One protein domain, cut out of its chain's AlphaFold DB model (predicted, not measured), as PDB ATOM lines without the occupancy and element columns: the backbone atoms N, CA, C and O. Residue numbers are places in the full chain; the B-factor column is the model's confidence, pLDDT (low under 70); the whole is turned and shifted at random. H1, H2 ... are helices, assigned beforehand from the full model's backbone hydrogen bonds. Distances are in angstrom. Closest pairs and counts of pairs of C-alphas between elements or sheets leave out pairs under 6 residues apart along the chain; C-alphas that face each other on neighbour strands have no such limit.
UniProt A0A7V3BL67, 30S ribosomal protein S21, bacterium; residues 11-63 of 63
ATOM      1  N   GLU A  11     165.804 126.489 157.429       86.25
ATOM      2  CA  GLU A  11     165.809 127.348 158.616       86.25
ATOM      3  C   GLU A  11     165.315 128.771 158.302       86.25
ATOM      4  O   GLU A  11     164.527 129.360 159.051       86.25
ATOM      5  N   HIS A  12     165.703 129.308 157.142       87.00
ATOM      6  CA  HIS A  12     165.223 130.601 156.662       87.00
ATOM      7  C   HIS A  12     163.721 130.576 156.372       87.00
ATOM      8  O   HIS A  12     162.999 131.497 156.778       87.00
ATOM      9  N   ALA A  13     163.227 129.512 155.736       88.38
ATOM     10  CA  ALA A  13     161.802 129.334 155.492       88.38
ATOM     11  C   ALA A  13     161.002 129.260 156.807       88.38
ATOM     12  O   ALA A  13     159.985 129.942 156.946       88.38
ATOM     13  N   LEU A  14     161.500 128.538 157.816       88.56
ATOM     14  CA  LEU A  14     160.879 128.452 159.143       88.56
ATOM     15  C   LEU A  14     160.865 129.802 159.871       88.56
ATOM     16  O   LEU A  14     159.848 130.182 160.461       88.56
ATOM     17  N   ARG A  15     161.957 130.571 159.808       89.38
ATOM     18  CA  ARG A  15     162.010 131.932 160.371       89.38
ATOM     19  C   ARG A  15     161.000 132.852 159.681       89.38
ATOM     20  O   ARG A  15     160.295 133.606 160.359       89.38
ATOM     21  N   ARG A  16     160.886 132.777 158.350       89.62
ATOM     22  CA  ARG A  16     159.909 133.556 157.573       89.62
ATOM     23  C   ARG A  16     158.477 133.165 157.926       89.62
ATOM     24  O   ARG A  16     157.659 134.051 158.166       89.62
ATOM     25  N   LEU A  17     158.201 131.867 158.042       88.88
ATOM     26  CA  LEU A  17     156.906 131.339 158.463       88.88
ATOM     27  C   LEU A  17     156.524 131.853 159.853       88.88
ATOM     28  O   LEU A  17     155.442 132.409 160.013       88.88
ATOM     29  N   LYS A  18     157.428 131.772 160.839       88.94
ATOM     30  CA  LYS A  18     157.193 132.303 162.193       88.94
ATOM     31  C   LYS A  18     156.876 133.801 162.187       88.94
ATOM     32  O   LYS A  18     155.938 134.229 162.857       88.94
ATOM     33  N   ARG A  19     157.615 134.608 161.414       89.69
ATOM     34  CA  ARG A  19     157.346 136.056 161.284       89.69
ATOM     35  C   ARG A  19     155.986 136.329 160.654       89.69
ATOM     36  O   ARG A  19     155.276 137.225 161.100       89.69
ATOM     37  N   GLN A  20     155.627 135.562 159.634       88.75
ATOM     38  CA  GLN A  20     154.356 135.718 158.950       88.75
ATOM     39  C   GLN A  20     153.190 135.277 159.867       88.75
ATOM     40  O   GLN A  20     152.221 136.014 159.984       88.75
ATOM     41  N   LEU A  21     153.328 134.185 160.639       88.69
ATOM     42  CA  LEU A  21     152.341 133.767 161.654       88.69
ATOM     43  C   LEU A  21     152.142 134.840 162.734       88.69
ATOM     44  O   LEU A  21     151.028 135.066 163.213       88.69
ATOM     45  N   ALA A  22     153.227 135.513 163.126       88.06
ATOM     46  CA  ALA A  22     153.172 136.615 164.077       88.06
ATOM     47  C   ALA A  22     152.478 137.859 163.495       88.06
ATOM     48  O   ALA A  22     151.740 138.526 164.224       88.06
ATOM     49  N   ARG A  23     152.681 138.160 162.202       87.50
ATOM     50  CA  ARG A  23     151.983 139.245 161.486       87.50
ATOM     51  C   ARG A  23     150.490 138.977 161.365       87.50
ATOM     52  O   ARG A  23     149.702 139.858 161.697       87.50
ATOM     53  N   ASP A  24     150.129 137.765 160.956       87.75
ATOM     54  CA  ASP A  24     148.734 137.359 160.779       87.75
ATOM     55  C   ASP A  24     147.998 137.318 162.131       87.75
ATOM     56  O   ASP A  24     146.780 137.437 162.199       87.75
ATOM     57  N   GLY A  25     148.734 137.199 163.243       87.56
ATOM     58  CA  GLY A  25     148.178 137.304 164.591       87.56
ATOM     59  C   GLY A  25     147.347 136.091 165.014       87.56
ATOM     60  O   GLY A  25     146.744 136.122 166.087       87.56
ATOM     61  N   ILE A  26     147.372 135.011 164.229       88.25
ATOM     62  CA  ILE A  26     146.585 133.784 164.423       88.25
ATOM     63  C   ILE A  26     146.796 133.206 165.827       88.25
ATOM     64  O   ILE A  26     145.838 132.943 166.546       88.25
ATOM     65  N   LEU A  27     148.048 133.102 166.284       86.62
ATOM     66  CA  LEU A  27     148.367 132.597 167.629       86.62
ATOM     67  C   LEU A  27     147.748 133.456 168.739       86.62
ATOM     68  O   LEU A  27     147.322 132.960 169.784       86.62
ATOM     69  N   ARG A  28     147.696 134.770 168.516       88.06
ATOM     70  CA  ARG A  28     147.106 135.716 169.458       88.06
ATOM     71  C   ARG A  28     145.586 135.602 169.460       88.06
ATOM     72  O   ARG A  28     144.980 135.854 170.496       88.06
ATOM     73  N   GLU A  29     144.972 135.285 168.331       89.06
ATOM     74  CA  GLU A  29     143.532 135.079 168.215       89.06
ATOM     75  C   GLU A  29     143.093 133.751 168.831       89.06
ATOM     76  O   GLU A  29     142.157 133.740 169.628       89.06
ATOM     77  N   LEU A  30     143.832 132.669 168.579       91.12
ATOM     78  CA  LEU A  30     143.599 131.364 169.198       91.12
ATOM     79  C   LEU A  30     143.586 131.465 170.728       91.12
ATOM     80  O   LEU A  30     142.629 131.041 171.365       91.12
ATOM     81  N   ARG A  31     144.578 132.144 171.319       89.38
ATOM     82  CA  ARG A  31     144.625 132.382 172.775       89.38
ATOM     83  C   ARG A  31     143.429 133.167 173.319       89.38
ATOM     84  O   ARG A  31     143.102 133.024 174.486       89.38
ATOM     85  N   GLN A  32     142.804 134.019 172.509       88.81
ATOM     86  CA  GLN A  32     141.633 134.802 172.927       88.81
ATOM     87  C   GLN A  32     140.336 134.024 172.812       88.81
ATOM     88  O   GLN A  32     139.402 134.299 173.552       88.81
ATOM     89  N   ARG A  33     140.271 133.109 171.845       89.44
ATOM     90  CA  ARG A  33     139.114 132.246 171.611       89.44
ATOM     91  C   ARG A  33     139.151 130.978 172.470       89.44
ATOM     92  O   ARG A  33     138.149 130.282 172.529       89.44
ATOM     93  N   ALA A  34     140.273 130.699 173.137       91.56
ATOM     94  CA  ALA A  34     140.455 129.527 173.993       91.56
ATOM     95  C   ALA A  34     139.498 129.483 175.198       91.56
ATOM     96  O   ALA A  34     139.216 128.407 175.708       91.56
ATOM     97  N   PHE A  35     138.997 130.633 175.654       91.25
ATOM     98  CA  PHE A  35     138.038 130.722 176.749       91.25
ATOM     99  C   PHE A  35     136.982 131.786 176.456       91.25
ATOM    100  O   PHE A  35     137.213 132.733 175.700       91.25
ATOM    101  N   TYR A  36     135.810 131.640 177.071       93.44
ATOM    102  CA  TYR A  36     134.761 132.644 176.970       93.44
ATOM    103  C   TYR A  36     135.184 133.942 177.668       93.44
ATOM    104  O   TYR A  36     135.482 133.969 178.862       93.44
ATOM    105  N   GLU A  37     135.168 135.045 176.923       91.62
ATOM    106  CA  GLU A  37     135.380 136.388 177.452       91.62
ATOM    107  C   GLU A  37     134.035 137.125 177.499       91.62
ATOM    108  O   GLU A  37     133.407 137.368 176.464       91.62
ATOM    109  N   ARG A  38     133.598 137.527 178.702       95.56
ATOM    110  CA  ARG A  38     132.354 138.292 178.883       95.56
ATOM    111  C   ARG A  38     132.355 139.534 177.970       95.56
ATOM    112  O   ARG A  38     133.364 140.247 177.930       95.56
ATOM    113  N   PRO A  39     131.228 139.894 177.318       94.06
ATOM    114  CA  PRO A  39     131.171 140.991 176.348       94.06
ATOM    115  C   PRO A  39     131.748 142.324 176.845       94.06
ATOM    116  O   PRO A  39     132.427 143.026 176.097       94.06
ATOM    117  N   GLY A  40     131.536 142.664 178.121       95.44
ATOM    118  CA  GLY A  40     132.100 143.875 178.727       95.44
ATOM    119  C   GLY A  40     133.633 143.863 178.810       95.44
ATOM    120  O   GLY A  40     134.271 144.883 178.553       95.44
ATOM    121  N   VAL A  41     134.236 142.709 179.106       94.06
ATOM    122  CA  VAL A  41     135.698 142.543 179.147       94.06
ATOM    123  C   VAL A  41     136.269 142.656 177.734       94.06
ATOM    124  O   VAL A  41     137.198 143.437 177.516       94.06
ATOM    125  N   LYS A  42     135.624 142.010 176.754       92.75
ATOM    126  CA  LYS A  42     135.979 142.104 175.331       92.75
ATOM    127  C   LYS A  42     135.968 143.549 174.820       92.75
ATOM    128  O   LYS A  42     136.912 143.976 174.150       92.75
ATOM    129  N   ARG A  43     134.937 144.334 175.171       94.56
ATOM    130  CA  ARG A  43     134.836 145.766 174.820       94.56
ATOM    131  C   ARG A  43     135.986 146.583 175.415       94.56
ATOM    132  O   ARG A  43     136.698 147.248 174.663       94.56
ATOM    133  N   ARG A  44     136.226 146.470 176.729       95.44
ATOM    134  CA  ARG A  44     137.327 147.181 177.414       95.44
ATOM    135  C   ARG A  44     138.693 146.812 176.842       95.44
ATOM    136  O   ARG A  44     139.545 147.671 176.627       95.44
ATOM    137  N   ARG A  45     138.907 145.530 176.547       92.19
ATOM    138  CA  ARG A  45     140.143 145.036 175.939       92.19
ATOM    139  C   ARG A  45     140.357 145.613 174.539       92.19
ATOM    140  O   ARG A  45     141.464 146.056 174.239       92.19
ATOM    141  N   LYS A  46     139.314 145.670 173.702       92.56
ATOM    142  CA  LYS A  46     139.378 146.283 172.362       92.56
ATOM    143  C   LYS A  46     139.741 147.772 172.432       92.56
ATOM    144  O   LYS A  46     140.616 148.199 171.683       92.56
ATOM    145  N   GLN A  47     139.136 148.528 173.353       96.00
ATOM    146  CA  GLN A  47     139.433 149.953 173.568       96.00
ATOM    147  C   GLN A  47     140.898 150.178 173.963       96.00
ATOM    148  O   GLN A  47     141.621 150.868 173.246       96.00
ATOM    149  N   ARG A  48     141.383 149.478 174.999       95.25
ATOM    150  CA  ARG A  48     142.788 149.561 175.444       95.25
ATOM    151  C   ARG A  48     143.781 149.229 174.328       95.25
ATOM    152  O   ARG A  48     144.848 149.829 174.227       95.25
ATOM    153  N   LEU A  49     143.463 148.248 173.479       92.50
ATOM    154  CA  LEU A  49     144.317 147.886 172.344       92.50
ATOM    155  C   LEU A  49     144.340 148.962 171.256       92.50
ATOM    156  O   LEU A  49     145.399 149.192 170.673       92.50
ATOM    157  N   ALA A  50     143.206 149.609 170.984       94.50
ATOM    158  CA  ALA A  50     143.131 150.721 170.044       94.50
ATOM    159  C   ALA A  50     143.902 151.943 170.563       94.50
ATOM    160  O   ALA A  50     144.699 152.515 169.827       94.50
ATOM    161  N   GLU A  51     143.748 152.287 171.841       96.56
ATOM    162  CA  GLU A  51     144.505 153.360 172.499       96.56
ATOM    163  C   GLU A  51     146.009 153.127 172.422       96.56
ATOM    164  O   GLU A  51     146.734 153.984 171.923       96.56
ATOM    165  N   ARG A  52     146.478 151.931 172.798       94.50
ATOM    166  CA  ARG A  52     147.899 151.570 172.684       94.50
ATOM    167  C   ARG A  52     148.412 151.661 171.246       94.50
ATOM    168  O   ARG A  52     149.559 152.043 171.035       94.50
ATOM    169  N   ARG A  53     147.599 151.296 170.247       92.50
ATOM    170  CA  ARG A  53     147.969 151.445 168.826       92.50
ATOM    171  C   ARG A  53     148.089 152.916 168.430       92.50
ATOM    172  O   ARG A  53     149.070 153.261 167.783       92.50
ATOM    173  N   ARG A  54     147.143 153.763 168.849       94.62
ATOM    174  CA  ARG A  54     147.177 155.214 168.602       94.62
ATOM    175  C   ARG A  54     148.399 155.869 169.243       94.62
ATOM    176  O   ARG A  54     149.109 156.590 168.559       94.62
ATOM    177  N   GLN A  55     148.697 155.543 170.501       95.38
ATOM    178  CA  GLN A  55     149.884 156.045 171.206       95.38
ATOM    179  C   GLN A  55     151.181 155.658 170.485       95.38
ATOM    180  O   GLN A  55     152.030 156.508 170.248       95.38
ATOM    181  N   LYS A  56     151.312 154.392 170.066       93.44
ATOM    182  CA  LYS A  56     152.483 153.933 169.301       93.44
ATOM    183  C   LYS A  56     152.615 154.607 167.936       93.44
ATOM    184  O   LYS A  56     153.732 154.783 167.468       93.44
ATOM    185  N   LEU A  57     151.501 154.926 167.277       93.94
ATOM    186  CA  LEU A  57     151.518 155.649 166.006       93.94
ATOM    187  C   LEU A  57     151.951 157.104 166.212       93.94
ATOM    188  O   LEU A  57     152.825 157.568 165.493       93.94
ATOM    189  N   ALA A  58     151.400 157.781 167.221       93.19
ATOM    190  CA  ALA A  58     151.778 159.149 167.562       93.19
ATOM    191  C   ALA A  58     153.277 159.258 167.884       93.19
ATOM    192  O   ALA A  58     153.950 160.104 167.313       93.19
ATOM    193  N   GLN A  59     153.815 158.332 168.688       92.69
ATOM    194  CA  GLN A  59     155.251 158.265 169.006       92.69
ATOM    195  C   GLN A  59     156.150 158.085 167.774       92.69
ATOM    196  O   GLN A  59     157.290 158.527 167.784       92.69
ATOM    197  N   ARG A  60     155.660 157.406 166.729       89.94
ATOM    198  CA  ARG A  60     156.399 157.211 165.471       89.94
ATOM    199  C   ARG A  60     156.335 158.412 164.541       89.94
ATOM    200  O   ARG A  60     157.200 158.533 163.697       89.94
ATOM    201  N   LEU A  61     155.273 159.209 164.632       86.44
ATOM    202  CA  LEU A  61     155.095 160.423 163.834       86.44
ATOM    203  C   LEU A  61     155.842 161.612 164.445       86.44
ATOM    204  O   LEU A  61     156.185 162.544 163.732       86.44
ATOM    205  N   SER A  62     156.056 161.589 165.762       80.31
ATOM    206  CA  SER A  62     156.830 162.597 166.488       80.31
ATOM    207  C   SER A  62     158.344 162.354 166.476       80.31
ATOM    208  O   SER A  62     159.062 163.120 167.111       80.31
ATOM    209  N   ALA A  63     158.810 161.268 165.854       65.44
ATOM    210  CA  ALA A  63     160.215 160.877 165.737       65.44
ATOM    211  C   ALA A  63     160.648 160.969 164.273       65.44
ATOM    212  O   ALA A  63     161.805 161.373 164.039       65.44
TER     213      ALA A  63
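This is residues 11 to 63 of the 63 residues of the protein "30S ribosomal protein S21" of bacterium (UniProt A0A7V3BL67). The model is an open, flat V with an empty middle: the long helix H3 makes one arm, and H1 followed by H2 makes the other arm, with a step in direction between them. The two arms meet only at a turn, residues 34 to 38, and no helix touches another. The printed part has 53 residues with three named helices, H1, H2 and H3 in that order along the chain, and no named strand; the class is all helix. It is only just extended, close to loose, with a radius of gyration of the C-alphas of 15.2 A, and the C-alphas span 42 by 38 by 9 A along their three main axes.

The longest helix is H3, residues 39 to 61, and it touches no helix. The link before it, residues 34 to 38, is tight and comes from H2, residues 26 to 33. H2 and H3 are apart, although they follow each other in the chain. H1, residues 11 to 24, is apart from H3. H1 and H2 are close but not clearly touching, with 1 pair of C-alphas within 8 A: the closest are those of Leu 21 and Leu 27, 7.3 A apart. Their lines stand at a steep tilt of 43 degrees, and they run the same way, with 16.6 A from centre to centre. The link between them, Gly 25, is tight. In H1, H2 and H3 every O i to N i+4 pair is within hydrogen-bond range.

H3 has 23 residues, Pro 39 to Leu 61, and measures 33.3 A from first to last C-alpha. It begins with C-alpha 39 at (131.171, 140.991, 176.348) and ends with C-alpha 61 at (155.095, 160.423, 163.834). H2 has 8 residues, Ile 26 to Arg 33, and measures 10.5 A. H1 has 14 residues, Glu 11 to Asp 24, and measures 19.9 A; its C-alpha 11 is at (165.809, 127.348, 158.616).

The two C-alphas farthest apart in the domain are those of Glu 11 and Gly 40, at 42.6 A, and the first and last printed C-alphas, those of Glu 11 and Ala 63, are 34.7 A apart. Two stretches stand free: residues 11 to 31, of which 11 to 24 belong to H1 and 26 to 31 to H2, and residues 46 to 63, of which 46 to 61 belong to H3. The printed part has no cut, and it ends at residue 63, the chain's last residue. No link is long. The mean pLDDT of the printed part is 90.5, and one residue, Ala 63, is under 70.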